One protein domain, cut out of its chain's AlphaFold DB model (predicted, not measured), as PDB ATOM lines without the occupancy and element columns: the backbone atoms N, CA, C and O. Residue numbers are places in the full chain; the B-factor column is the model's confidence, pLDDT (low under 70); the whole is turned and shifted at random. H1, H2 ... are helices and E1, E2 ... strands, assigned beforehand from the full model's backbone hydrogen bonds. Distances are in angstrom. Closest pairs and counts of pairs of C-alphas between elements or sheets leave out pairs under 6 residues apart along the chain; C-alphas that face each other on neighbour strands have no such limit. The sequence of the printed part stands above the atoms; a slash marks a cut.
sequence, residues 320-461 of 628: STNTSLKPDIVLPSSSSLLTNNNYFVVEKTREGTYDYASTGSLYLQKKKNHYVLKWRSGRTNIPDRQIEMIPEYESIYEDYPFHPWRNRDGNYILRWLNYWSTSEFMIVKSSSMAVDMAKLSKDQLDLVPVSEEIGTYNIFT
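What this domain is: This is residues 320 to 461 of the 628 residues of an uncharacterized protein of Enterococcus casseliflavus (UniProt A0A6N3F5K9). A five-stranded sheet, E3 E2 E6 E8 E7, curls like part of a barrel, with H3 close to its two edge strands and H2 covering E6. A smaller sheet, E1 E4 E5, makes the other part of the body, and H1 only grazes it. The printed part has 142 residues, with the order E1 E2 E3 E4 E5 H1 H2 E6 H3 E7 E8. The class is mixed, helices and strands, with 67 residues in named elements, under half; the large sheet is mixed and the small one antiparallel. The whole is compact, with a radius of gyration of the C-alphas of 15.2 A and spans of 44 by 36 by 35 A.

Where its parts are: Begin in the large sheet with E2, residues 343 to 348, 15.9 A long, from C-alpha 343 at (-41.974, -20.064, -29.735). Beside it are E3, residues 354 to 356, and E6, residues 424 to 429, 16.3 A long; then come E8, residues 458 to 461, and E7, residues 445 to 449. Find the small sheet in E1, residues 336 to 339, from (-47.369, -6.214, -33.264), E4, residues 362 to 367, 15.7 A, and E5, residues 370 to 375, 16.6 A. The helices are H1, residues 391 to 397, H2, residues 410 to 420, 15.3 A, and H3, residues 433 to 441. E8 ends at C-alpha 461, (-33.640, -31.696, -35.758).

How they stand to each other: The large sheet is strongly twisted. Look at N 344 and O 428, 2.8 A apart, for antiparallel E2 and E6; at N 347 and O 355, 2.9 A, for the hairpin E2 and E3; at N 429 and O 458, 2.9 A, for parallel E6 and E8, whose directions differ by 67 degrees; and at N 446 and O 461, 2.8 A, for the hairpin E7 and E8. H2 is over E6 at a height over the sheet of 8.6 A, on a local plane fitted to only just enough C-alphas, 6; the closest C-alphas, of Asn 418 and Glu 424, are 5.4 A apart. H3 is on this sheet, height 6.8 A, over none of its strands; its closest C-alphas to E7 are those of Lys 439 and Leu 445, 6.0 A. In the small sheet, N 337 and O 362 are 2.8 A apart between antiparallel E1 and E4, and N 363 and O 374 2.9 A in the hairpin E4 and E5. H1 and H2 are close but not clearly touching, with C-alphas 393 and 420 5.9 A apart. Every O i to N i+4 pair is within hydrogen-bond range in H2 and H3, and 2 of 3 in H1.

The domain as a whole: The farthest C-alphas, of Pro 401 and Gln 444, are 45.0 A apart. The printed part has no cut. The links E5 to H1 and H1 to H2 are long. The mean pLDDT of the printed part is 83.2; residues 333 to 334, 357 to 360, 377 to 382 and 451 to 454 are under 70.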
ATOM      1  N   SER A 320     -53.722 -15.118 -27.036       90.00
ATOM      2  CA  SER A 320     -54.505 -14.113 -26.311       90.00
ATOM      3  C   SER A 320     -54.004 -12.698 -26.572       90.00
ATOM      4  O   SER A 320     -52.816 -12.470 -26.794       90.00
ATOM      5  N   THR A 321     -54.897 -11.716 -26.464       87.94
ATOM      6  CA  THR A 321     -54.530 -10.297 -26.341       87.94
ATOM      7  C   THR A 321     -54.080  -9.935 -24.917       87.94
ATOM      8  O   THR A 321     -53.419  -8.915 -24.721       87.94
ATOM      9  N   ASN A 322     -54.399 -10.761 -23.909       87.62
ATOM     10  CA  ASN A 322     -54.007 -10.538 -22.519       87.62
ATOM     11  C   ASN A 322     -52.613 -11.117 -22.240       87.62
ATOM     12  O   ASN A 322     -52.442 -12.309 -21.977       87.62
ATOM     13  N   THR A 323     -51.611 -10.240 -22.220       85.25
ATOM     14  CA  THR A 323     -50.207 -10.593 -21.962       85.25
ATOM     15  C   THR A 323     -49.967 -11.226 -20.591       85.25
ATOM     16  O   THR A 323     -49.009 -11.984 -20.435       85.25
ATOM     17  N   SER A 324     -50.836 -10.983 -19.604       88.50
ATOM     18  CA  SER A 324     -50.704 -11.560 -18.258       88.50
ATOM     19  C   SER A 324     -50.900 -13.076 -18.247       88.50
ATOM     20  O   SER A 324     -50.364 -13.749 -17.370       88.50
ATOM     21  N   LEU A 325     -51.627 -13.618 -19.232       88.75
ATOM     22  CA  LEU A 325     -51.835 -15.061 -19.392       88.75
ATOM     23  C   LEU A 325     -50.604 -15.780 -19.959       88.75
ATOM     24  O   LEU A 325     -50.571 -17.004 -19.946       88.75
ATOM     25  N   LYS A 326     -49.599 -15.033 -20.441       88.50
ATOM     26  CA  LYS A 326     -48.398 -15.563 -21.109       88.50
ATOM     27  C   LYS A 326     -48.730 -16.602 -22.202       88.50
ATOM     28  O   LYS A 326     -48.169 -17.701 -22.174       88.50
ATOM     29  N   PRO A 327     -49.631 -16.270 -23.149       92.69
ATOM     30  CA  PRO A 327     -49.966 -17.177 -24.245       92.69
ATOM     31  C   PRO A 327     -48.739 -17.421 -25.130       92.69
ATOM     32  O   PRO A 327     -47.844 -16.573 -25.185       92.69
ATOM     33  N   ASP A 328     -48.719 -18.533 -25.863       91.94
ATOM     34  CA  ASP A 328     -47.667 -18.832 -26.844       91.94
ATOM     35  C   ASP A 328     -47.604 -17.756 -27.937       91.94
ATOM     36  O   ASP A 328     -46.513 -17.360 -28.350       91.94
ATOM     37  N   ILE A 329     -48.767 -17.230 -28.340       91.69
ATOM     38  CA  ILE A 329     -48.919 -16.108 -29.270       91.69
ATOM     39  C   ILE A 329     -49.654 -14.957 -28.578       91.69
ATOM     40  O   ILE A 329     -50.789 -15.098 -28.118       91.69
ATOM     41  N   VAL A 330     -49.029 -13.781 -28.542       90.62
ATOM     42  CA  VAL A 330     -49.703 -12.546 -28.127       90.62
ATOM     43  C   VAL A 330     -50.278 -11.876 -29.365       90.62
ATOM     44  O   VAL A 330     -49.538 -11.393 -30.228       90.62
ATOM     45  N   LEU A 331     -51.605 -11.839 -29.436       89.06
ATOM     46  CA  LEU A 331     -52.322 -11.245 -30.555       89.06
ATOM     47  C   LEU A 331     -52.179  -9.713 -30.545       89.06
ATOM     48  O   LEU A 331     -52.228  -9.092 -29.476       89.06
ATOM     49  N   PRO A 332     -52.018  -9.078 -31.719       82.50
ATOM     50  CA  PRO A 332     -51.854  -7.636 -31.809       82.50
ATOM     51  C   PRO A 332     -53.115  -6.906 -31.333       82.50
ATOM     52  O   PRO A 332     -54.172  -7.000 -31.953       82.50
ATOM     53  N   SER A 333     -52.986  -6.074 -30.296       68.94
ATOM     54  CA  SER A 333     -54.018  -5.078 -29.970       68.94
ATOM     55  C   SER A 333     -54.039  -3.919 -30.976       68.94
ATOM     56  O   SER A 333     -55.080  -3.299 -31.190       68.94
ATOM     57  N   SER A 334     -52.895  -3.625 -31.605       66.94
ATOM     58  CA  SER A 334     -52.771  -2.568 -32.610       66.94
ATOM     59  C   SER A 334     -51.931  -2.957 -33.819       66.94
ATOM     60  O   SER A 334     -52.389  -2.737 -34.929       66.94
ATOM     61  N   SER A 335     -50.711  -3.481 -33.629       77.56
ATOM     62  CA  SER A 335     -49.738  -3.550 -34.735       77.56
ATOM     63  C   SER A 335     -48.643  -4.606 -34.620       77.56
ATOM     64  O   SER A 335     -47.887  -4.759 -35.570       77.56
ATOM     65  N   SER A 336     -48.503  -5.307 -33.493       85.50
ATOM     66  CA  SER A 336     -47.369  -6.214 -33.264       85.50
ATOM     67  C   SER A 336     -47.824  -7.609 -32.860       85.50
ATOM     68  O   SER A 336     -48.563  -7.749 -31.892       85.50
ATOM     69  N   LEU A 337     -47.349  -8.611 -33.593       87.69
ATOM     70  CA  LEU A 337     -47.442 -10.020 -33.241       87.69
ATOM     71  C   LEU A 337     -46.198 -10.388 -32.425       87.69
ATOM     72  O   LEU A 337     -45.075 -10.103 -32.850       87.69
ATOM     73  N   LEU A 338     -46.408 -10.995 -31.259       88.00
ATOM     74  CA  LEU A 338     -45.333 -11.462 -30.383       88.00
ATOM     75  C   LEU A 338     -45.533 -12.944 -30.079       88.00
ATOM     76  O   LEU A 338     -46.657 -13.446 -30.101       88.00
ATOM     77  N   THR A 339     -44.450 -13.616 -29.713       87.81
ATOM     78  CA  THR A 339     -44.468 -15.010 -29.265       87.81
ATOM     79  C   THR A 339     -43.790 -15.157 -27.902       87.81
ATOM     80  O   THR A 339     -42.897 -14.380 -27.561       87.81
ATOM     81  N   ASN A 340     -44.216 -16.145 -27.113       85.81
ATOM     82  CA  ASN A 340     -43.630 -16.502 -25.814       85.81
ATOM     83  C   ASN A 340     -43.304 -18.005 -25.752       85.81
ATOM     84  O   ASN A 340     -43.373 -18.707 -26.754       85.81
ATOM     85  N   ASN A 341     -42.945 -18.509 -24.563       84.75
ATOM     86  CA  ASN A 341     -42.785 -19.941 -24.267       84.75
ATOM     87  C   ASN A 341     -41.856 -20.681 -25.245       84.75
ATOM     88  O   ASN A 341     -42.095 -21.836 -25.599       84.75
ATOM     89  N   ASN A 342     -40.774 -20.010 -25.655       86.56
ATOM     90  CA  ASN A 342     -39.783 -20.506 -26.613       86.56
ATOM     91  C   ASN A 342     -40.323 -20.727 -28.037       86.56
ATOM     92  O   ASN A 342     -39.668 -21.395 -28.835       86.56
ATOM     93  N   TYR A 343     -41.487 -20.167 -28.367       88.69
ATOM     94  CA  TYR A 343     -41.974 -20.064 -29.735       88.69
ATOM     95  C   TYR A 343     -41.479 -18.776 -30.386       88.69
ATOM     96  O   TYR A 343     -41.352 -17.732 -29.743       88.69
ATOM     97  N   PHE A 344     -41.221 -18.858 -31.684       87.88
ATOM     98  CA  PHE A 344     -40.712 -17.772 -32.507       87.88
ATOM     99  C   PHE A 344     -41.360 -17.835 -33.882       87.88
ATOM    100  O   PHE A 344     -41.534 -18.919 -34.438       87.88
ATOM    101  N   VAL A 345     -41.665 -16.674 -34.456       89.81
ATOM    102  CA  VAL A 345     -41.962 -16.576 -35.887       89.81
ATOM    103  C   VAL A 345     -40.636 -16.535 -36.648       89.81
ATOM    104  O   VAL A 345     -39.765 -15.723 -36.333       89.81
ATOM    105  N   VAL A 346     -40.493 -17.413 -37.636       89.81
ATOM    106  CA  VAL A 346     -39.327 -17.523 -38.520       89.81
ATOM    107  C   VAL A 346     -39.771 -17.253 -39.953       89.81
ATOM    108  O   VAL A 346     -40.807 -17.750 -40.396       89.81
ATOM    109  N   GLU A 347     -38.981 -16.450 -40.659       91.38
ATOM    110  CA  GLU A 347     -39.113 -16.171 -42.086       91.38
ATOM    111  C   GLU A 347     -38.125 -17.040 -42.855       91.38
ATOM    112  O   GLU A 347     -36.939 -17.086 -42.532       91.38
ATOM    113  N   LYS A 348     -38.600 -17.686 -43.911       91.56
ATOM    114  CA  LYS A 348     -37.766 -18.249 -44.961       91.56
ATOM    115  C   LYS A 348     -37.895 -17.355 -46.187       91.56
ATOM    116  O   LYS A 348     -38.969 -17.259 -46.781       91.56
ATOM    117  N   THR A 349     -36.807 -16.680 -46.533       89.38
ATOM    118  CA  THR A 349     -36.762 -15.732 -47.647       89.38
ATOM    119  C   THR A 349     -36.914 -16.454 -48.983       89.38
ATOM    120  O   THR A 349     -36.739 -17.673 -49.086       89.38
ATOM    121  N   ARG A 350     -37.189 -15.692 -50.044       86.75
ATOM    122  CA  ARG A 350     -37.299 -16.214 -51.413       86.75
ATOM    123  C   ARG A 350     -36.030 -16.933 -51.887       86.75
ATOM    124  O   ARG A 350     -36.113 -17.870 -52.676       86.75
ATOM    125  N   GLU A 351     -34.865 -16.521 -51.396       87.56
ATOM    126  CA  GLU A 351     -33.561 -17.136 -51.674       87.56
ATOM    127  C   GLU A 351     -33.336 -18.441 -50.889       87.56
ATOM    128  O   GLU A 351     -32.305 -19.089 -51.050       87.56
ATOM    129  N   GLY A 352     -34.283 -18.832 -50.030       85.50
ATOM    130  CA  GLY A 352     -34.202 -20.028 -49.196       85.50
ATOM    131  C   GLY A 352     -33.389 -19.843 -47.914       85.50
ATOM    132  O   GLY A 352     -33.114 -20.828 -47.231       85.50
ATOM    133  N   THR A 353     -33.012 -18.607 -47.574       87.31
ATOM    134  CA  THR A 353     -32.341 -18.302 -46.303       87.31
ATOM    135  C   THR A 353     -33.359 -18.144 -45.181       87.31
ATOM    136  O   THR A 353     -34.496 -17.759 -45.432       87.31
ATOM    137  N   TYR A 354     -32.969 -18.448 -43.945       88.12
ATOM    138  CA  TYR A 354     -33.850 -18.324 -42.784       88.12
ATOM    139  C   TYR A 354     -33.444 -17.123 -41.934       88.12
ATOM    140  O   TYR A 354     -32.256 -16.916 -41.679       88.12
ATOM    141  N   ASP A 355     -34.429 -16.380 -41.444       84.50
ATOM    142  CA  ASP A 355     -34.238 -15.251 -40.540       84.50
ATOM    143  C   ASP A 355     -35.334 -15.206 -39.462       84.50
ATOM    144  O   ASP A 355     -36.406 -15.798 -39.592       84.50
ATOM    145  N   TYR A 356     -35.053 -14.507 -38.366       82.50
ATOM    146  CA  TYR A 356     -35.971 -14.341 -37.246       82.50
ATOM    147  C   TYR A 356     -35.652 -13.057 -36.474       82.50
ATOM    148  O   TYR A 356     -34.499 -12.639 -36.351       82.50
ATOM    149  N   ALA A 357     -36.661 -12.442 -35.858       68.75
ATOM    150  CA  ALA A 357     -36.397 -11.388 -34.886       68.75
ATOM    151  C   ALA A 357     -35.979 -11.987 -33.540       68.75
ATOM    152  O   ALA A 357     -36.701 -12.791 -32.953       68.75
ATOM    153  N   SER A 358     -34.869 -11.496 -32.977       61.75
ATOM    154  CA  SER A 358     -34.393 -11.917 -31.646       61.75
ATOM    155  C   SER A 358     -35.397 -11.696 -30.506       61.75
ATOM    156  O   SER A 358     -35.272 -12.305 -29.450       61.75
ATOM    157  N   THR A 359     -36.400 -10.840 -30.722       63.59
ATOM    158  CA  THR A 359     -37.488 -10.542 -29.778       63.59
ATOM    159  C   THR A 359     -38.840 -11.126 -30.211       63.59
ATOM    160  O   THR A 359     -39.867 -10.738 -29.660       63.59
ATOM    161  N   GLY A 360     -38.869 -11.985 -31.243       64.75
ATOM    162  CA  GLY A 360     -40.092 -12.588 -31.802       64.75
ATOM    163  C   GLY A 360     -41.121 -11.580 -32.334       64.75
ATOM    164  O   GLY A 360     -42.264 -11.941 -32.582       64.75
ATOM    165  N   SER A 361     -40.740 -10.305 -32.462       78.94
ATOM    166  CA  SER A 361     -41.669  -9.199 -32.680       78.94
ATOM    167  C   SER A 361     -41.765  -8.835 -34.156       78.94
ATOM    168  O   SER A 361     -40.889  -8.153 -34.701       78.94
ATOM    169  N   LEU A 362     -42.864  -9.243 -34.781       88.44
ATOM    170  CA  LEU A 362     -43.249  -8.814 -36.120       88.44
ATOM    171  C   LEU A 362     -44.274  -7.694 -36.000       88.44
ATOM    172  O   LEU A 362     -45.177  -7.769 -35.166       88.44
ATOM    173  N   TYR A 363     -44.162  -6.641 -36.802       88.38
ATOM    174  CA  TYR A 363     -45.133  -5.560 -36.735       88.38
ATOM    175  C   TYR A 363     -45.498  -4.986 -38.094       88.38
ATOM    176  O   TYR A 363     -44.688  -4.933 -39.019       88.38
ATOM    177  N   LEU A 364     -46.742  -4.532 -38.180       88.94
ATOM    178  CA  LEU A 364     -47.315  -3.905 -39.351       88.94
ATOM    179  C   LEU A 364     -47.497  -2.413 -39.063       88.94
ATOM    180  O   LEU A 364     -48.307  -2.001 -38.234       88.94
ATOM    181  N   GLN A 365     -46.684  -1.581 -39.705       87.38
ATOM    182  CA  GLN A 365     -46.643  -0.143 -39.457       87.38
ATOM    183  C   GLN A 365     -47.321   0.622 -40.582       87.38
ATOM    184  O   GLN A 365     -46.894   0.542 -41.730       87.38
ATOM    185  N   LYS A 366     -48.304   1.460 -40.246       85.69
ATOM    186  CA  LYS A 366     -48.860   2.414 -41.207       85.69
ATOM    187  C   LYS A 366     -47.811   3.476 -41.562       85.69
ATOM    188  O   LYS A 366     -47.340   4.198 -40.682       85.69
ATOM    189  N   LYS A 367     -47.450   3.592 -42.840       84.38
ATOM    190  CA  LYS A 367     -46.618   4.666 -43.397       84.38
ATOM    191  C   LYS A 367     -47.408   5.402 -44.468       84.38
ATOM    192  O   LYS A 367     -47.731   4.794 -45.477       84.38
ATOM    193  N   LYS A 368     -47.645   6.708 -44.282       80.69
ATOM    194  CA  LYS A 368     -48.419   7.580 -45.191       80.69
ATOM    195  C   LYS A 368     -49.709   6.905 -45.693       80.69
ATOM    196  O   LYS A 368     -50.727   7.008 -45.013       80.69
ATOM    197  N   ASN A 369     -49.616   6.169 -46.800       79.06
ATOM    198  CA  ASN A 369     -50.727   5.598 -47.543       79.06
ATOM    199  C   ASN A 369     -50.800   4.060 -47.479       79.06
ATOM    200  O   ASN A 369     -51.772   3.506 -47.947       79.06
ATOM    201  N   HIS A 370     -49.852   3.321 -46.896       83.56
ATOM    202  CA  HIS A 370     -49.955   1.851 -46.826       83.56
ATOM    203  C   HIS A 370     -49.370   1.281 -45.531       83.56
ATOM    204  O   HIS A 370     -48.720   1.976 -44.745       83.56
ATOM    205  N   TYR A 371     -49.617  -0.002 -45.290       88.31
ATOM    206  CA  TYR A 371     -49.029  -0.737 -44.176       88.31
ATOM    207  C   TYR A 371     -47.743  -1.431 -44.612       88.31
ATOM    208  O   TYR A 371     -47.694  -2.061 -45.659       88.31
ATOM    209  N   VAL A 372     -46.700  -1.326 -43.797       90.06
ATOM    210  CA  VAL A 372     -45.390  -1.920 -44.062       90.06
ATOM    211  C   VAL A 372     -45.088  -2.973 -43.016       90.06
ATOM    212  O   VAL A 372     -45.095  -2.675 -41.818       90.06
ATOM    213  N   LEU A 373     -44.783  -4.181 -43.478       91.31
ATOM    214  CA  LEU A 373     -44.382  -5.297 -42.639       91.31
ATOM    215  C   LEU A 373     -42.905  -5.187 -42.249       91.31
ATOM    216  O   LEU A 373     -42.043  -4.952 -43.100       91.31
ATOM    217  N   LYS A 374     -42.601  -5.336 -40.958       89.19
ATOM    218  CA  LYS A 374     -41.241  -5.197 -40.438       89.19
ATOM    219  C   LYS A 374     -40.930  -6.146 -39.293       89.19
ATOM    220  O   LYS A 374     -41.758  -6.383 -38.415       89.19
ATOM    221  N   TRP A 375     -39.669  -6.559 -39.240       86.69
ATOM    222  CA  TRP A 375     -39.055  -7.137 -38.055       86.69
ATOM    223  C   TRP A 375     -38.544  -6.060 -37.122       86.69
ATOM    224  O   TRP A 375     -37.775  -5.184 -37.529       86.69
ATOM    225  N   ARG A 376     -38.916  -6.166 -35.847       80.44
ATOM    226  CA  ARG A 376     -38.351  -5.305 -34.815       80.44
ATOM    227  C   ARG A 376     -37.026  -5.873 -34.328       80.44
ATOM    228  O   ARG A 376     -36.979  -6.979 -33.791       80.44
ATOM    229  N   SER A 377     -35.954  -5.096 -34.453       69.81
ATOM    230  CA  SER A 377     -34.630  -5.536 -33.994       69.81
ATOM    231  C   SER A 377     -34.562  -5.654 -32.466       69.81
ATOM    232  O   SER A 377     -33.853  -6.504 -31.927       69.81
ATOM    233  N   GLY A 378     -35.296  -4.781 -31.766       64.38
ATOM    234  CA  GLY A 378     -35.263  -4.647 -30.308       64.38
ATOM    235  C   GLY A 378     -33.947  -4.084 -29.755       64.38
ATOM    236  O   GLY A 378     -33.790  -4.015 -28.539       64.38
ATOM    237  N   ARG A 379     -32.999  -3.673 -30.613       59.16
ATOM    238  CA  ARG A 379     -31.660  -3.197 -30.225       59.16
ATOM    239  C   ARG A 379     -31.436  -1.772 -30.721       59.16
ATOM    240  O   ARG A 379     -31.697  -1.469 -31.879       59.16
ATOM    241  N   THR A 380     -30.882  -0.916 -29.865       55.44
ATOM    242  CA  THR A 380     -30.709   0.531 -30.111       55.44
ATOM    243  C   THR A 380     -29.880   0.887 -31.351       55.44
ATOM    244  O   THR A 380     -30.051   1.982 -31.874       55.44
ATOM    245  N   ASN A 381     -29.041  -0.026 -31.856       61.81
ATOM    246  CA  ASN A 381     -28.133   0.219 -32.987       61.81
ATOM    247  C   ASN A 381     -28.357  -0.715 -34.189       61.81
ATOM    248  O   ASN A 381     -27.511  -0.772 -35.077       61.81
ATOM    249  N   ILE A 382     -29.458  -1.470 -34.219       63.06
ATOM    250  CA  ILE A 382     -29.807  -2.310 -35.370       63.06
ATOM    251  C   ILE A 382     -31.139  -1.802 -35.921       63.06
ATOM    252  O   ILE A 382     -32.118  -1.791 -35.173       63.06
ATOM    253  N   PRO A 383     -31.206  -1.348 -37.183       73.75
ATOM    254  CA  PRO A 383     -32.458  -0.881 -37.754       73.75
ATOM    255  C   PRO A 383     -33.442  -2.039 -37.919       73.75
ATOM    256  O   PRO A 383     -33.055  -3.193 -38.106       73.75
ATOM    257  N   ASP A 384     -34.727  -1.711 -37.878       83.88
ATOM    258  CA  ASP A 384     -35.780  -2.661 -38.214       83.88
ATOM    259  C   ASP A 384     -35.678  -3.059 -39.692       83.88
ATOM    260  O   ASP A 384     -35.519  -2.199 -40.566       83.88
ATOM    261  N   ARG A 385     -35.794  -4.360 -39.975       86.44
ATOM    262  CA  ARG A 385     -35.779  -4.885 -41.344       86.44
ATOM    263  C   ARG A 385     -37.193  -4.859 -41.905       86.44
ATOM    264  O   ARG A 385     -38.108  -5.414 -41.304       86.44
ATOM    265  N   GLN A 386     -37.372  -4.215 -43.053       89.56
ATOM    266  CA  GLN A 386     -38.622  -4.287 -43.804       89.56
ATOM    267  C   GLN A 386     -38.684  -5.603 -44.578       89.56
ATOM    268  O   GLN A 386     -37.691  -6.009 -45.177       89.56
ATOM    269  N   ILE A 387     -39.847  -6.246 -44.541       89.62
ATOM    270  CA  ILE A 387     -40.131  -7.466 -45.294       89.62
ATOM    271  C   ILE A 387     -40.788  -7.057 -46.606       89.62
ATOM    272  O   ILE A 387     -41.627  -6.152 -46.636       89.62
ATOM    273  N   GLU A 388     -40.358  -7.689 -47.691       89.88
ATOM    274  CA  GLU A 388     -40.881  -7.424 -49.023       89.88
ATOM    275  C   GLU A 388     -42.261  -8.071 -49.202       89.88
ATOM    276  O   GLU A 388     -42.483  -9.243 -48.882       89.88
ATOM    277  N   MET A 389     -43.195  -7.272 -49.711       91.50
ATOM    278  CA  MET A 389     -44.556  -7.684 -50.035       91.50
ATOM    279  C   MET A 389     -44.661  -7.973 -51.536       91.50
ATOM    280  O   MET A 389     -43.892  -7.424 -52.327       91.50
ATOM    281  N   ILE A 390     -45.598  -8.825 -51.954       90.75
ATOM    282  CA  ILE A 390     -45.839  -9.071 -53.385       90.75
ATOM    283  C   ILE A 390     -46.405  -7.809 -54.068       90.75
ATOM    284  O   ILE A 390     -47.097  -7.032 -53.413       90.75
ATOM    285  N   PRO A 391     -46.179  -7.585 -55.376       89.62
ATOM    286  CA  PRO A 391     -46.628  -6.364 -56.056       89.62
ATOM    287  C   PRO A 391     -48.132  -6.077 -55.930       89.62
ATOM    288  O   PRO A 391     -48.541  -4.924 -55.794       89.62
ATOM    289  N   GLU A 392     -48.967  -7.118 -55.932       87.56
ATOM    290  CA  GLU A 392     -50.416  -6.991 -55.781       87.56
ATOM    291  C   GLU A 392     -50.802  -6.375 -54.434       87.56
ATOM    292  O   GLU A 392     -51.751  -5.590 -54.385       87.56
ATOM    293  N   TYR A 393     -50.046  -6.669 -53.368       88.56
ATOM    294  CA  TYR A 393     -50.274  -6.104 -52.040       88.56
ATOM    295  C   TYR A 393     -50.248  -4.580 -52.077       88.56
ATOM    296  O   TYR A 393     -51.162  -3.948 -51.557       88.56
ATOM    297  N   GLU A 394     -49.234  -3.992 -52.716       83.62
ATOM    298  CA  GLU A 394     -49.064  -2.538 -52.757       83.62
ATOM    299  C   GLU A 394     -50.267  -1.873 -53.429       83.62
ATOM    300  O   GLU A 394     -50.830  -0.926 -52.893       83.62
ATOM    301  N   SER A 395     -50.739  -2.430 -54.546       80.81
ATOM    302  CA  SER A 395     -51.910  -1.901 -55.260       80.81
ATOM    303  C   SER A 395     -53.235  -2.114 -54.515       80.81
ATOM    304  O   SER A 395     -54.149  -1.293 -54.606       80.81
ATOM    305  N   ILE A 396     -53.361  -3.223 -53.777       84.19
ATOM    306  CA  ILE A 396     -54.587  -3.581 -53.061       84.19
ATOM    307  C   ILE A 396     -54.653  -2.870 -51.721       84.19
ATOM    308  O   ILE A 396     -55.739  -2.485 -51.331       84.19
ATOM    309  N   TYR A 397     -53.549  -2.669 -51.011       85.25
ATOM    310  CA  TYR A 397     -53.530  -2.053 -49.682       85.25
ATOM    311  C   TYR A 397     -53.058  -0.590 -49.686       85.25
ATOM    312  O   TYR A 397     -52.947   0.020 -48.616       85.25
ATOM    313  N   GLU A 398     -52.855   0.003 -50.867       84.25
ATOM    314  CA  GLU A 398     -52.733   1.452 -51.018       84.25
ATOM    315  C   GLU A 398     -53.987   2.145 -50.490       84.25
ATOM    316  O   GLU A 398     -55.120   1.728 -50.750       84.25
ATOM    317  N   ASP A 399     -53.757   3.171 -49.679       80.69
ATOM    318  CA  ASP A 399     -54.729   3.851 -48.848       80.69
ATOM    319  C   ASP A 399     -55.700   2.846 -48.227       80.69
ATOM    320  O   ASP A 399     -56.905   2.972 -48.364       80.69
ATOM    321  N   TYR A 400     -55.235   1.787 -47.563       85.69
ATOM    322  CA  TYR A 400     -56.165   0.915 -46.841       85.69
ATOM    323  C   TYR A 400     -56.521   1.534 -45.479       85.69
ATOM    324  O   TYR A 400     -55.626   1.844 -44.678       85.69
ATOM    325  N   PRO A 401     -57.812   1.773 -45.176       78.75
ATOM    326  CA  PRO A 401     -58.187   2.484 -43.957       78.75
ATOM    327  C   PRO A 401     -58.061   1.606 -42.706       78.75
ATOM    328  O   PRO A 401     -57.808   2.133 -41.620       78.75
ATOM    329  N   PHE A 402     -58.172   0.284 -42.847       81.12
ATOM    330  CA  PHE A 402     -58.150  -0.658 -41.730       81.12
ATOM    331  C   PHE A 402     -56.760  -1.211 -41.454       81.12
ATOM    332  O   PHE A 402     -55.924  -1.275 -42.343       81.12
ATOM    333  N   HIS A 403     -56.510  -1.625 -40.212       84.94
ATOM    334  CA  HIS A 403     -55.320  -2.403 -39.887       84.94
ATOM    335  C   HIS A 403     -55.592  -3.884 -40.213       84.94
ATOM    336  O   HIS A 403     -56.452  -4.470 -39.553       84.94
ATOM    337  N   PRO A 404     -54.869  -4.511 -41.161       84.94
ATOM    338  CA  PRO A 404     -55.176  -5.864 -41.643       84.94
ATOM    339  C   PRO A 404     -55.227  -6.951 -40.559       84.94
ATOM    340  O   PRO A 404     -55.995  -7.898 -40.668       84.94
ATOM    341  N   TRP A 405     -54.439  -6.812 -39.487       86.38
ATOM    342  CA  TRP A 405     -54.388  -7.802 -38.395       86.38
ATOM    343  C   TRP A 405     -55.283  -7.486 -37.196       86.38
ATOM    344  O   TRP A 405     -55.261  -8.213 -36.207       86.38
ATOM    345  N   ARG A 406     -56.011  -6.365 -37.210       80.69
ATOM    346  CA  ARG A 406     -56.766  -5.942 -36.026       80.69
ATOM    347  C   ARG A 406     -57.895  -6.930 -35.748       80.69
ATOM    348  O   ARG A 406     -58.674  -7.219 -36.647       80.69
ATOM    349  N   ASN A 407     -57.997  -7.374 -34.493       74.81
ATOM    350  CA  ASN A 407     -59.011  -8.327 -34.026       74.81
ATOM    351  C   ASN A 407     -59.015  -9.653 -34.812       74.81
ATOM    352  O   ASN A 407     -60.061 -10.274 -34.989       74.81
ATOM    353  N   ARG A 408     -57.849 -10.065 -35.317       82.56
ATOM    354  CA  ARG A 408     -57.650 -11.342 -36.004       82.56
ATOM    355  C   ARG A 408     -56.866 -12.297 -35.114       82.56
ATOM    356  O   ARG A 408     -56.007 -11.857 -34.348       82.56
ATOM    357  N   ASP A 409     -57.168 -13.584 -35.236       86.19
ATOM    358  CA  ASP A 409     -56.402 -14.656 -34.601       86.19
ATOM    359  C   ASP A 409     -55.014 -14.832 -35.250       86.19
ATOM    360  O   ASP A 409     -54.702 -14.253 -36.301       86.19
ATOM    361  N   GLY A 410     -54.149 -15.618 -34.605       88.62
ATOM    362  CA  GLY A 410     -52.781 -15.826 -35.071       88.62
ATOM    363  C   GLY A 410     -52.723 -16.587 -36.397       88.62
ATOM    364  O   GLY A 410     -51.849 -16.317 -37.227       88.62
ATOM    365  N   ASN A 411     -53.674 -17.493 -36.634       89.19
ATOM    366  CA  ASN A 411     -53.755 -18.294 -37.852       89.19
ATOM    367  C   ASN A 411     -54.033 -17.422 -39.083       89.19
ATOM    368  O   ASN A 411     -53.342 -17.532 -40.097       89.19
ATOM    369  N   TYR A 412     -55.009 -16.517 -38.989       87.31
ATOM    370  CA  TYR A 412     -55.316 -15.529 -40.014       87.31
ATOM    371  C   TYR A 412     -54.094 -14.664 -40.299       87.31
ATOM    372  O   TYR A 412     -53.750 -14.468 -41.462       87.31
ATOM    373  N   ILE A 413     -53.405 -14.178 -39.260       89.56
ATOM    374  CA  ILE A 413     -52.217 -13.334 -39.438       89.56
ATOM    375  C   ILE A 413     -51.122 -14.103 -40.184       89.56
ATOM    376  O   ILE A 413     -50.572 -13.586 -41.152       89.56
ATOM    377  N   LEU A 414     -50.834 -15.353 -39.813       90.50
ATOM    378  CA  LEU A 414     -49.834 -16.175 -40.504       90.50
ATOM    379  C   LEU A 414     -50.232 -16.514 -41.944       90.50
ATOM    380  O   LEU A 414     -49.374 -16.507 -42.828       90.50
ATOM    381  N   ARG A 415     -51.518 -16.750 -42.214       90.31
ATOM    382  CA  ARG A 415     -52.033 -16.899 -43.584       90.31
ATOM    383  C   ARG A 415     -51.849 -15.620 -44.390       90.31
ATOM    384  O   ARG A 415     -51.359 -15.684 -45.511       90.31
ATOM    385  N   TRP A 416     -52.186 -14.475 -43.802       90.06
ATOM    386  CA  TRP A 416     -52.030 -13.161 -44.413       90.06
ATOM    387  C   TRP A 416     -50.567 -12.885 -44.766       90.06
ATOM    388  O   TRP A 416     -50.274 -12.458 -45.880       90.06
ATOM    389  N   LEU A 417     -49.642 -13.200 -43.855       91.12
ATOM    390  CA  LEU A 417     -48.199 -13.070 -44.072       91.12
ATOM    391  C   LEU A 417     -47.720 -13.936 -45.240       91.12
ATOM    392  O   LEU A 417     -47.092 -13.428 -46.163       91.12
ATOM    393  N   ASN A 418     -48.057 -15.228 -45.230       91.31
ATOM    394  CA  ASN A 418     -47.664 -16.166 -46.287       91.31
ATOM    395  C   ASN A 418     -48.331 -15.874 -47.640       91.31
ATOM    396  O   ASN A 418     -47.853 -16.335 -48.670       91.31
ATOM    397  N   TYR A 419     -49.452 -15.154 -47.643       90.56
ATOM    398  CA  TYR A 419     -50.158 -14.794 -48.864       90.56
ATOM    399  C   TYR A 419     -49.609 -13.501 -49.486       90.56
ATOM    400  O   TYR A 419     -49.419 -13.443 -50.697       90.56
ATOM    401  N   TRP A 420     -49.374 -12.462 -48.678       91.38
ATOM    402  CA  TRP A 420     -49.025 -11.125 -49.176       91.38
ATOM    403  C   TRP A 420     -47.525 -10.820 -49.192       91.38
ATOM    404  O   TRP A 420     -47.127  -9.806 -49.762       91.38
ATOM    405  N   SER A 421     -46.685 -11.653 -48.581       91.81
ATOM    406  CA  SER A 421     -45.230 -11.467 -48.602       91.81
ATOM    407  C   SER A 421     -44.545 -12.320 -49.668       91.81
ATOM    408  O   SER A 421     -45.096 -13.306 -50.152       91.81
ATOM    409  N   THR A 422     -43.309 -11.966 -50.017       92.12
ATOM    410  CA  THR A 422     -42.456 -12.798 -50.884       92.12
ATOM    411  C   THR A 422     -41.822 -13.987 -50.152       92.12
ATOM    412  O   THR A 422     -41.079 -14.754 -50.768       92.12
ATOM    413  N   SER A 423     -42.084 -14.134 -48.850       92.25
ATOM    414  CA  SER A 423     -41.420 -15.085 -47.956       92.25
ATOM    415  C   SER A 423     -42.402 -16.080 -47.342       92.25
ATOM    416  O   SER A 423     -43.606 -15.846 -47.274       92.25
ATOM    417  N   GLU A 424     -41.878 -17.204 -46.860       92.06
ATOM    418  CA  GLU A 424     -42.654 -18.185 -46.103       92.06
ATOM    419  C   GLU A 424     -42.492 -17.924 -44.600       92.06
ATOM    420  O   GLU A 424     -41.377 -17.793 -44.097       92.06
ATOM    421  N   PHE A 425     -43.603 -17.865 -43.870       91.94
ATOM    422  CA  PHE A 425     -43.632 -17.646 -42.425       91.94
ATOM    423  C   PHE A 425     -44.110 -18.891 -41.693       91.94
ATOM    424  O   PHE A 425     -45.145 -19.476 -42.024       91.94
ATOM    425  N   MET A 426     -43.393 -19.248 -40.632       91.50
ATOM    426  CA  MET A 426     -43.700 -20.402 -39.795       91.50
ATOM    427  C   MET A 426     -43.436 -20.117 -38.322       91.50
ATOM    428  O   MET A 426     -42.658 -19.228 -37.978       91.50
ATOM    429  N   ILE A 427     -44.068 -20.898 -37.448       91.06
ATOM    430  CA  ILE A 427     -43.732 -20.908 -36.025       91.06
ATOM    431  C   ILE A 427     -42.723 -22.020 -35.758       91.06
ATOM    432  O   ILE A 427     -42.872 -23.142 -36.247       91.06
ATOM    433  N   VAL A 428     -41.698 -21.697 -34.975       89.12
ATOM    434  CA  VAL A 428     -40.624 -22.601 -34.569       89.12
ATOM    435  C   VAL A 428     -40.483 -22.570 -33.056       89.12
ATOM    436  O   VAL A 428     -40.490 -21.496 -32.452       89.12
ATOM    437  N   LYS A 429     -40.329 -23.742 -32.442       87.69
ATOM    438  CA  LYS A 429     -40.011 -23.872 -31.019       87.69
ATOM    439  C   LYS A 429     -38.515 -24.122 -30.842       87.69
ATOM    440  O   LYS A 429     -37.985 -25.072 -31.410       87.69
ATOM    441  N   SER A 430     -37.836 -23.294 -30.052       82.44
ATOM    442  CA  SER A 430     -36.403 -23.444 -29.760       82.44
ATOM    443  C   SER A 430     -36.042 -22.822 -28.414       82.44
ATOM    444  O   SER A 430     -36.444 -21.706 -28.106       82.44
ATOM    445  N   SER A 431     -35.243 -23.522 -27.610       81.38
ATOM    446  CA  SER A 431     -34.704 -22.987 -26.353       81.38
ATOM    447  C   SER A 431     -33.572 -21.977 -26.567       81.38
ATOM    448  O   SER A 431     -33.269 -21.200 -25.663       81.38
ATOM    449  N   SER A 432     -32.942 -21.967 -27.749       82.81
ATOM    450  CA  SER A 432     -31.812 -21.095 -28.066       82.81
ATOM    451  C   SER A 432     -31.745 -20.779 -29.564       82.81
ATOM    452  O   SER A 432     -30.823 -21.191 -30.274       82.81
ATOM    453  N   MET A 433     -32.695 -19.963 -30.030       82.75
ATOM    454  CA  MET A 433     -32.873 -19.654 -31.453       82.75
ATOM    455  C   MET A 433     -31.600 -19.138 -32.140       82.75
ATOM    456  O   MET A 433     -31.311 -19.504 -33.274       82.75
ATOM    457  N   ALA A 434     -30.782 -18.335 -31.453       79.38
ATOM    458  CA  ALA A 434     -29.525 -17.835 -32.016       79.38
ATOM    459  C   ALA A 434     -28.522 -18.949 -32.342       79.38
ATOM    460  O   ALA A 434     -27.844 -18.886 -33.367       79.38
ATOM    461  N   VAL A 435     -28.434 -19.961 -31.481       76.00
ATOM    462  CA  VAL A 435     -27.541 -21.108 -31.681       76.00
ATOM    463  C   VAL A 435     -28.097 -22.014 -32.771       76.00
ATOM    464  O   VAL A 435     -27.358 -22.398 -33.677       76.00
ATOM    465  N   ASP A 436     -29.392 -22.313 -32.722       81.00
ATOM    466  CA  ASP A 436     -30.020 -23.235 -33.666       81.00
ATOM    467  C   ASP A 436     -30.049 -22.664 -35.085       81.00
ATOM    468  O   ASP A 436     -29.707 -23.363 -36.032       81.00
ATOM    469  N   MET A 437     -30.317 -21.366 -35.245       82.38
ATOM    470  CA  MET A 437     -30.227 -20.691 -36.544       82.38
ATOM    471  C   MET A 437     -28.794 -20.644 -37.080       82.38
ATOM    472  O   MET A 437     -28.576 -20.842 -38.276       82.38
ATOM    473  N   ALA A 438     -27.793 -20.438 -36.212       78.00
ATOM    474  CA  ALA A 438     -26.392 -20.505 -36.621       78.00
ATOM    475  C   ALA A 438     -26.015 -21.912 -37.109       78.00
ATOM    476  O   ALA A 438     -25.282 -22.042 -38.090       78.00
ATOM    477  N   LYS A 439     -26.538 -22.965 -36.475       77.06
ATOM    478  CA  LYS A 439     -26.371 -24.346 -36.939       77.06
ATOM    479  C   LYS A 439     -27.137 -24.587 -38.250       77.06
ATOM    480  O   LYS A 439     -26.536 -25.053 -39.212       77.06
ATOM    481  N   LEU A 440     -28.406 -24.190 -38.356       82.62
ATOM    482  CA  LEU A 440     -29.192 -24.305 -39.594       82.62
ATOM    483  C   LEU A 440     -28.463 -23.660 -40.790       82.62
ATOM    484  O   LEU A 440     -28.349 -24.276 -41.843       82.62
ATOM    485  N   SER A 441     -27.873 -22.472 -40.603       80.12
ATOM    486  CA  SER A 441     -27.107 -21.774 -41.652       80.12
ATOM    487  C   SER A 441     -25.849 -22.516 -42.129       80.12
ATOM    488  O   SER A 441     -25.369 -22.274 -43.233       80.12
ATOM    489  N   LYS A 442     -25.319 -23.427 -41.306       80.06
ATOM    490  CA  LYS A 442     -24.164 -24.284 -41.612       80.06
ATOM    491  C   LYS A 442     -24.575 -25.664 -42.135       80.06
ATOM    492  O   LYS A 442     -23.736 -26.558 -42.170       80.06
ATOM    493  N   ASP A 443     -25.847 -25.848 -42.483       79.00
ATOM    494  CA  ASP A 443     -26.419 -27.125 -42.921       79.00
ATOM    495  C   ASP A 443     -26.314 -28.245 -41.866       79.00
ATOM    496  O   ASP A 443     -26.155 -29.423 -42.165       79.00
ATOM    497  N   GLN A 444     -26.364 -27.860 -40.591       71.94
ATOM    498  CA  GLN A 444     -26.137 -28.753 -39.454       71.94
ATOM    499  C   GLN A 444     -27.426 -29.286 -38.820       71.94
ATOM    500  O   GLN A 444     -27.398 -30.303 -38.127       71.94
ATOM    501  N   LEU A 445     -28.539 -28.593 -39.029       77.00
ATOM    502  CA  LEU A 445     -29.865 -28.964 -38.553       77.00
ATOM    503  C   LEU A 445     -30.817 -28.974 -39.746       77.00
ATOM    504  O   LEU A 445     -30.591 -28.269 -40.727       77.00
ATOM    505  N   ASP A 446     -31.885 -29.744 -39.628       82.00
ATOM    506  CA  ASP A 446     -33.097 -29.580 -40.413       82.00
ATOM    507  C   ASP A 446     -34.143 -28.840 -39.591       82.00
ATOM    508  O   ASP A 446     -34.154 -28.896 -38.360       82.00
ATOM    509  N   LEU A 447     -35.035 -28.152 -40.292       85.44
ATOM    510  CA  LEU A 447     -36.239 -27.589 -39.710       85.44
ATOM    511  C   LEU A 447     -37.409 -28.471 -40.141       85.44
ATOM    512  O   LEU A 447     -37.733 -28.535 -41.326       85.44
ATOM    513  N   VAL A 448     -37.999 -29.185 -39.184       83.19
ATOM    514  CA  VAL A 448     -38.986 -30.236 -39.462       83.19
ATOM    515  C   VAL A 448     -40.307 -29.892 -38.777       83.19
ATOM    516  O   VAL A 448     -40.298 -29.491 -37.605       83.19
ATOM    517  N   PRO A 449     -41.452 -30.040 -39.470       83.69
ATOM    518  CA  PRO A 449     -42.754 -29.845 -38.853       83.69
ATOM    519  C   PRO A 449     -43.012 -30.921 -37.797       83.69
ATOM    520  O   PRO A 449     -42.739 -32.104 -38.006       83.69
ATOM    521  N   VAL A 450     -43.583 -30.515 -36.667       73.19
ATOM    522  CA  VAL A 450     -44.152 -31.452 -35.694       73.19
ATOM    523  C   VAL A 450     -45.423 -32.076 -36.286       73.19
ATOM    524  O   VAL A 450     -46.047 -31.504 -37.182       73.19
ATOM    525  N   SER A 451     -45.794 -33.278 -35.828       69.88
ATOM    526  CA  SER A 451     -47.018 -33.930 -36.293       69.88
ATOM    527  C   SER A 451     -48.244 -33.053 -36.022       69.88
ATOM    528  O   SER A 451     -48.422 -32.532 -34.919       69.88
ATOM    529  N   GLU A 452     -49.133 -32.938 -37.011       68.88
ATOM    530  CA  GLU A 452     -50.314 -32.066 -36.928       68.88
ATOM    531  C   GLU A 452     -51.292 -32.454 -35.805       68.88
ATOM    532  O   GLU A 452     -52.163 -31.659 -35.446       68.88
ATOM    533  N   GLU A 453     -51.190 -33.666 -35.254       64.06
ATOM    534  CA  GLU A 453     -51.939 -34.100 -34.067       64.06
ATOM    535  C   GLU A 453     -51.498 -33.354 -32.801       64.06
ATOM    536  O   GLU A 453     -52.327 -33.051 -31.947       64.06
ATOM    537  N   ILE A 454     -50.205 -33.036 -32.698       63.59
ATOM    538  CA  ILE A 454     -49.592 -32.367 -31.546       63.59
ATOM    539  C   ILE A 454     -49.587 -30.847 -31.750       63.59
ATOM    540  O   ILE A 454     -49.810 -30.089 -30.806       63.59
ATOM    541  N   GLY A 455     -49.339 -30.389 -32.977       75.94
ATOM    542  CA  GLY A 455     -49.360 -28.977 -33.348       75.94
ATOM    543  C   GLY A 455     -48.702 -28.728 -34.701       75.94
ATOM    544  O   GLY A 455     -48.177 -29.645 -35.321       75.94
ATOM    545  N   THR A 456     -48.729 -27.488 -35.180       81.06
ATOM    546  CA  THR A 456     -48.263 -27.139 -36.541       81.06
ATOM    547  C   THR A 456     -47.018 -26.254 -36.573       81.06
ATOM    548  O   THR A 456     -46.681 -25.658 -37.600       81.06
ATOM    549  N   TYR A 457     -46.304 -26.196 -35.450       82.12
ATOM    550  CA  TYR A 457     -44.995 -25.563 -35.344       82.12
ATOM    551  C   TYR A 457     -43.875 -26.506 -35.804       82.12
ATOM    552  O   TYR A 457     -44.052 -27.718 -35.919       82.12
ATOM    553  N   ASN A 458     -42.699 -25.939 -36.053       86.75
ATOM    554  CA  ASN A 458     -41.503 -26.677 -36.430       86.75
ATOM    555  C   ASN A 458     -40.526 -26.743 -35.260       86.75
ATOM    556  O   ASN A 458     -40.543 -25.904 -34.352       86.75
ATOM    557  N   ILE A 459     -39.649 -27.731 -35.314       83.12
ATOM    558  CA  ILE A 459     -38.513 -27.878 -34.414       83.12
ATOM    559  C   ILE A 459     -37.246 -28.055 -35.236       83.12
ATOM    560  O   ILE A 459     -37.289 -28.470 -36.396       83.12
ATOM    561  N   PHE A 460     -36.114 -27.748 -34.619       78.75
ATOM    562  CA  PHE A 460     -34.830 -28.106 -35.189       78.75
ATOM    563  C   PHE A 460     -34.519 -29.567 -34.884       78.75
ATOM    564  O   PHE A 460     -34.638 -30.006 -33.740       78.75
ATOM    565  N   THR A 461     -34.088 -30.309 -35.896       72.50
ATOM    566  CA  THR A 461     -33.640 -31.696 -35.758       72.50
ATOM    567  C   THR A 461     -32.219 -31.828 -36.268       72.50
ATOM    568  O   THR A 461     -31.860 -31.251 -37.289       72.50
TER     569      THR A 461